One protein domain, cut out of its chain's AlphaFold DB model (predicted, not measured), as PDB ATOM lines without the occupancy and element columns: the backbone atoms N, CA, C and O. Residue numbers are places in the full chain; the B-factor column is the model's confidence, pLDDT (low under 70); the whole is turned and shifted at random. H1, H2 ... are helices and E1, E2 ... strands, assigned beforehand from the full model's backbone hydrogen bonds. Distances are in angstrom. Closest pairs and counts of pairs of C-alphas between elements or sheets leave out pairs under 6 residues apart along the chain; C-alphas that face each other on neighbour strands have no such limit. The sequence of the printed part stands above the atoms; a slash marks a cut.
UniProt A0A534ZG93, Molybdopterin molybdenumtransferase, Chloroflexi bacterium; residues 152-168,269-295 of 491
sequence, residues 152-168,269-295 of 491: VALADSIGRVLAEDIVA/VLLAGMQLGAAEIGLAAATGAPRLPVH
ATOM      1  N   VAL A 152      98.372 141.129 152.024       98.00
ATOM      2  CA  VAL A 152      97.211 140.490 151.387       98.00
ATOM      3  C   VAL A 152      97.414 138.985 151.296       98.00
ATOM      4  O   VAL A 152      98.549 138.514 151.353       98.00
ATOM      5  N   ALA A 153      96.329 138.217 151.188       97.75
ATOM      6  CA  ALA A 153      96.434 136.781 150.947       97.75
ATOM      7  C   ALA A 153      97.125 136.513 149.602       97.75
ATOM      8  O   ALA A 153      97.030 137.322 148.678       97.75
ATOM      9  N   LEU A 154      97.789 135.361 149.473       95.44
ATOM     10  CA  LEU A 154      98.514 134.997 148.254       95.44
ATOM     11  C   LEU A 154      97.642 135.124 146.987       95.44
ATOM     12  O   LEU A 154      98.091 135.675 145.985       95.44
ATOM     13  N   ALA A 155      96.373 134.709 147.046       94.75
ATOM     14  CA  ALA A 155      95.432 134.825 145.925       94.75
ATOM     15  C   ALA A 155      95.154 136.283 145.502       94.75
ATOM     16  O   ALA A 155      95.058 136.572 144.311       94.75
ATOM     17  N   ASP A 156      95.102 137.210 146.461       96.75
ATOM     18  CA  ASP A 156      94.832 138.637 146.225       96.75
ATOM     19  C   ASP A 156      96.096 139.428 145.836       96.75
ATOM     20  O   ASP A 156      96.030 140.614 145.492       96.75
ATOM     21  N   SER A 157      97.264 138.776 145.890       96.75
ATOM     22  CA  SER A 157      98.562 139.367 145.549       96.75
ATOM     23  C   SER A 157      98.908 139.283 144.055       96.75
ATOM     24  O   SER A 157      99.849 139.935 143.606       96.75
ATOM     25  N   ILE A 158      98.133 138.541 143.257       95.50
ATOM     26  CA  ILE A 158      98.384 138.370 141.819       95.50
ATOM     27  C   ILE A 158      98.322 139.726 141.102       95.50
ATOM     28  O   ILE A 158      97.372 140.499 141.240       95.50
ATOM     29  N   GLY A 159      99.363 140.024 140.326       94.38
ATOM     30  CA  GLY A 159      99.533 141.274 139.591       94.38
ATOM     31  C   GLY A 159      99.926 142.475 140.456       94.38
ATOM     32  O   GLY A 159     100.182 143.543 139.895       94.38
ATOM     33  N   ARG A 160      99.994 142.321 141.788       96.94
ATOM     34  CA  ARG A 160     100.456 143.350 142.732       96.94
ATOM     35  C   ARG A 160     101.980 143.453 142.709       96.94
ATOM     36  O   ARG A 160     102.661 142.599 142.149       96.94
ATOM     37  N   VAL A 161     102.509 144.501 143.327       97.31
ATOM     38  CA  VAL A 161     103.953 144.705 143.463       97.31
ATOM     39  C   VAL A 161     104.371 144.407 144.888       97.31
ATOM     40  O   VAL A 161     103.789 144.947 145.830       97.31
ATOM     41  N   LEU A 162     105.379 143.559 145.024       97.50
ATOM     42  CA  LEU A 162     105.955 143.168 146.297       97.50
ATOM     43  C   LEU A 162     106.675 144.362 146.948       97.50
ATOM     44  O   LEU A 162     107.474 145.026 146.293       97.50
ATOM     45  N   ALA A 163     106.396 144.637 148.219       97.69
ATOM     46  CA  ALA A 163     106.965 145.784 148.932       97.69
ATOM     47  C   ALA A 163     108.263 145.459 149.686       97.69
ATOM     48  O   ALA A 163     109.099 146.336 149.889       97.69
ATOM     49  N   GLU A 164     108.438 144.202 150.084       95.94
ATOM     50  CA  GLU A 164     109.581 143.716 150.856       95.94
ATOM     51  C   GLU A 164     110.059 142.393 150.267       95.94
ATOM     52  O   GLU A 164     109.262 141.637 149.717       95.94
ATOM     53  N   ASP A 165     111.349 142.089 150.379       96.06
ATOM     54  CA  ASP A 165     111.854 140.818 149.866       96.06
ATOM     55  C   ASP A 165     111.211 139.628 150.585       96.06
ATOM     56  O   ASP A 165     111.066 139.626 151.808       96.06
ATOM     57  N   ILE A 166     110.921 138.564 149.838       95.31
ATOM     58  CA  ILE A 166     110.557 137.283 150.441       95.31
ATOM     59  C   ILE A 166     111.825 136.471 150.638       95.31
ATOM     60  O   ILE A 166     112.571 136.204 149.693       95.31
ATOM     61  N   VAL A 167     112.051 136.057 151.879       94.06
ATOM     62  CA  VAL A 167     113.173 135.212 152.278       94.06
ATOM     63  C   VAL A 167     112.665 133.800 152.547       94.06
ATOM     64  O   VAL A 167     111.649 133.611 153.213       94.06
ATOM     65  N   ALA A 168     113.372 132.794 152.040       93.06
ATOM     66  CA  ALA A 168     113.025 131.401 152.278       93.06
ATOM     67  C   ALA A 168     113.295 131.005 153.739       93.06
ATOM     68  O   ALA A 168     114.445 130.992 154.189       93.06
ATOM     69  N   VAL A 269     114.194 135.017 147.739       94.25
ATOM     70  CA  VAL A 269     113.549 134.345 146.600       94.25
ATOM     71  C   VAL A 269     112.823 135.319 145.682       94.25
ATOM     72  O   VAL A 269     112.787 135.116 144.474       94.25
ATOM     73  N   LEU A 270     112.272 136.392 146.246       95.50
ATOM     74  CA  LEU A 270     111.602 137.464 145.518       95.50
ATOM     75  C   LEU A 270     112.086 138.793 146.074       95.50
ATOM     76  O   LEU A 270     112.285 138.918 147.282       95.50
ATOM     77  N   LEU A 271     112.275 139.770 145.192       95.12
ATOM     78  CA  LEU A 271     112.807 141.078 145.553       95.12
ATOM     79  C   LEU A 271     111.702 142.131 145.590       95.12
ATOM     80  O   LEU A 271     110.802 142.127 144.744       95.12
ATOM     81  N   ALA A 272     111.807 143.068 146.527       94.88
ATOM     82  CA  ALA A 272     110.949 144.246 146.564       94.88
ATOM     83  C   ALA A 272     110.944 144.978 145.203       94.88
ATOM     84  O   ALA A 272     111.968 145.094 144.524       94.88
ATOM     85  N   GLY A 273     109.773 145.461 144.790       93.62
ATOM     86  CA  GLY A 273     109.536 146.117 143.503       93.62
ATOM     87  C   GLY A 273     109.208 145.172 142.338       93.62
ATOM     88  O   GLY A 273     108.926 145.656 141.236       93.62
ATOM     89  N   MET A 274     109.217 143.848 142.549       94.12
ATOM     90  CA  MET A 274     108.773 142.862 141.557       94.12
ATOM     91  C   MET A 274     107.247 142.816 141.453       94.12
ATOM     92  O   MET A 274     106.540 142.787 142.460       94.12
ATOM     93  N   GLN A 275     106.739 142.755 140.220       95.00
ATOM     94  CA  GLN A 275     105.337 142.438 139.975       95.00
ATOM     95  C   GLN A 275     105.124 140.928 140.118       95.00
ATOM     96  O   GLN A 275     105.836 140.140 139.503       95.00
ATOM     97  N   LEU A 276     104.125 140.537 140.902       95.69
ATOM     98  CA  LEU A 276     103.818 139.146 141.202       95.69
ATOM     99  C   LEU A 276     103.000 138.514 140.065       95.69
ATOM    100  O   LEU A 276     101.782 138.689 139.989       95.69
ATOM    101  N   GLY A 277     103.671 137.802 139.160       95.62
ATOM    102  CA  GLY A 277     103.060 136.960 138.134       95.62
ATOM    103  C   GLY A 277     102.878 135.514 138.602       95.62
ATOM    104  O   GLY A 277     103.061 135.182 139.769       95.62
ATOM    105  N   ALA A 278     102.506 134.619 137.684       96.44
ATOM    106  CA  ALA A 278     102.252 133.216 138.026       96.44
ATOM    107  C   ALA A 278     103.488 132.509 138.618       96.44
ATOM    108  O   ALA A 278     103.355 131.734 139.564       96.44
ATOM    109  N   ALA A 279     104.680 132.795 138.083       95.56
ATOM    110  CA  ALA A 279     105.928 132.202 138.554       95.56
ATOM    111  C   ALA A 279     106.292 132.704 139.958       95.56
ATOM    112  O   ALA A 279     106.597 131.905 140.842       95.56
ATOM    113  N   GLU A 280     106.188 134.014 140.187       95.69
ATOM    114  CA  GLU A 280     106.486 134.632 141.479       95.69
ATOM    115  C   GLU A 280     105.524 134.137 142.561       95.69
ATOM    116  O   GLU A 280     105.946 133.826 143.672       95.69
ATOM    117  N   ILE A 281     104.240 133.991 142.229       96.19
ATOM    118  CA  ILE A 281     103.229 133.441 143.139       96.19
ATOM    119  C   ILE A 281     103.543 131.986 143.499       96.19
ATOM    120  O   ILE A 281     103.442 131.618 144.667       96.19
ATOM    121  N   GLY A 282     103.959 131.165 142.528       95.06
ATOM    122  CA  GLY A 282     104.384 129.788 142.786       95.06
ATOM    123  C   GLY A 282     105.594 129.714 143.718       95.06
ATOM    124  O   GLY A 282     105.603 128.923 144.660       95.06
ATOM    125  N   LEU A 283     106.584 130.584 143.510       93.94
ATOM    126  CA  LEU A 283     107.774 130.643 144.356       93.94
ATOM    127  C   LEU A 283     107.454 131.138 145.776       93.94
ATOM    128  O   LEU A 283     107.933 130.559 146.747       93.94
ATOM    129  N   ALA A 284     106.598 132.154 145.914       94.12
ATOM    130  CA  ALA A 284     106.095 132.608 147.210       94.12
ATOM    131  C   ALA A 284     105.293 131.518 147.944       94.12
ATOM    132  O   ALA A 284     105.423 131.359 149.155       94.12
ATOM    133  N   ALA A 285     104.489 130.734 147.221       94.06
ATOM    134  CA  ALA A 285     103.780 129.594 147.796       94.06
ATOM    135  C   ALA A 285     104.757 128.526 148.305       94.06
ATOM    136  O   ALA A 285     104.564 127.979 149.389       94.06
ATOM    137  N   ALA A 286     105.821 128.255 147.543       91.88
ATOM    138  CA  ALA A 286     106.827 127.256 147.884       91.88
ATOM    139  C   ALA A 286     107.611 127.607 149.161       91.88
ATOM    140  O   ALA A 286     108.056 126.704 149.865       91.88
ATOM    141  N   THR A 287     107.736 128.892 149.514       88.81
ATOM    142  CA  THR A 287     108.311 129.293 150.812       88.81
ATOM    143  C   THR A 287     107.342 129.146 151.985       88.81
ATOM    144  O   THR A 287     107.746 129.341 153.132       88.81
ATOM    145  N   GLY A 288     106.078 128.801 151.724       88.38
ATOM    146  CA  GLY A 288     105.038 128.667 152.736       88.38
ATOM    147  C   GLY A 288     104.458 129.999 153.216       88.38
ATOM    148  O   GLY A 288     103.838 130.021 154.274       88.38
ATOM    149  N   ALA A 289     104.646 131.104 152.481       88.31
ATOM    150  CA  ALA A 289     104.122 132.420 152.850       88.31
ATOM    151  C   ALA A 289     102.641 132.580 152.426       88.31
ATOM    152  O   ALA A 289     102.357 132.752 151.238       88.31
ATOM    153  N   PRO A 290     101.661 132.570 153.358       91.31
ATOM    154  CA  PRO A 290     100.240 132.655 153.000       91.31
ATOM    155  C   PRO A 290      99.787 134.087 152.679       91.31
ATOM    156  O   PRO A 290      98.724 134.293 152.084       91.31
ATOM    157  N   ARG A 291     100.567 135.082 153.115       96.62
ATOM    158  CA  ARG A 291     100.315 136.506 152.909       96.62
ATOM    159  C   ARG A 291     101.590 137.188 152.449       96.62
ATOM    160  O   ARG A 291     102.658 136.870 152.968       96.62
ATOM    161  N   LEU A 292     101.459 138.136 151.527       97.50
ATOM    162  CA  LEU A 292     102.588 138.885 150.982       97.50
ATOM    163  C   LEU A 292     102.447 140.384 151.276       97.50
ATOM    164  O   LEU A 292     101.339 140.918 151.137       97.50
ATOM    165  N   PRO A 293     103.545 141.062 151.664       97.94
ATOM    166  CA  PRO A 293     103.591 142.512 151.767       97.94
ATOM    167  C   PRO A 293     103.617 143.110 150.360       97.94
ATOM    168  O   PRO A 293     104.573 142.933 149.607       97.94
ATOM    169  N   VAL A 294     102.561 143.823 149.983       98.38
ATOM    170  CA  VAL A 294     102.436 144.460 148.669       98.38
ATOM    171  C   VAL A 294     102.125 145.940 148.819       98.38
ATOM    172  O   VAL A 294     101.487 146.359 149.783       98.38
ATOM    173  N   HIS A 295     102.532 146.755 147.851       98.25
ATOM    174  CA  HIS A 295     102.104 148.151 147.816       98.25
ATOM    175  C   HIS A 295     100.605 148.249 147.536       98.25
ATOM    176  O   HIS A 295     100.087 147.559 146.647       98.25
TER     177      HIS A 295
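This is residues 152 to 168 and 269 to 295 of the 491 residues of the protein "Molybdopterin molybdenumtransferase" of Chloroflexi bacterium (UniProt A0A534ZG93). This is a small, rounded piece made mostly of loops, with the short helix H1 on one side, the strand E1 running past it, and the longer helix H2 over one end. On the side away from H1, two strands of loop, residues 163 to 168 and 269 to 272, run side by side, one into the cut and one out of it. The printed part has 44 residues with two named helices and one named strand, in the order H1, H2, E1; its class is mixed, helices and strands, with under half of the residues, 18, in named elements. It is compact, with a radius of gyration of the C-alphas of 8.6 A, and the C-alphas span 20 by 18 by 16 A.

At the beginning of the printed part, residues 152 to 153 make a short antiparallel pairing with residues 291 to 292 of E1, the strand of residues 291 to 295. E1 pairs with no named strand. H1, residues 154 to 157, follows this short stretch. Between H1 and E1, 4 pairs of C-alphas lie within 8 A, and the closest are those of Leu 154 and Arg 291, 5.2 A apart. H1 and H2, the helix of residues 278 to 286, only just touch, with 3 pairs of C-alphas within 8 A; the closest are those of Leu 154 and Ile 281, at 7.1 A. H2 and E1 are near each other, with 5 pairs of C-alphas within 10 A; their closest C-alphas are 8.1 A apart. In H2 every O i to N i+4 pair is within hydrogen-bond range, while H1, with 4 residues, is too short for such a pair and has its 1 pair of O i and N i+3 within range.

H1 begins at C-alpha 154, at (98.514, 134.997, 148.254), and has 4 residues, Leu 154 to Ser 157. H2, from Ala 278 to Ala 286, is the longest helix by residues, with 9, and measures 12.4 A from its first to its last C-alpha; it begins at (102.252, 133.216, 138.026). E1, from Arg 291 to His 295, measures 12.8 A and ends at C-alpha 295, at (102.104, 148.151, 147.816).

The two C-alphas farthest apart are those of Ala 286 and His 295, 21.4 A. Residues 169 to 268 are cut out and not printed, and the C-alphas of Ala 168 and Val 269 are 6.4 A apart across the cut. The link from H1 to H2 runs across this cut; the link from H2 to E1, with 4 residues, is tight. The mean pLDDT of the printed part is 95.1, and no printed residue is under 70 in this predicted model.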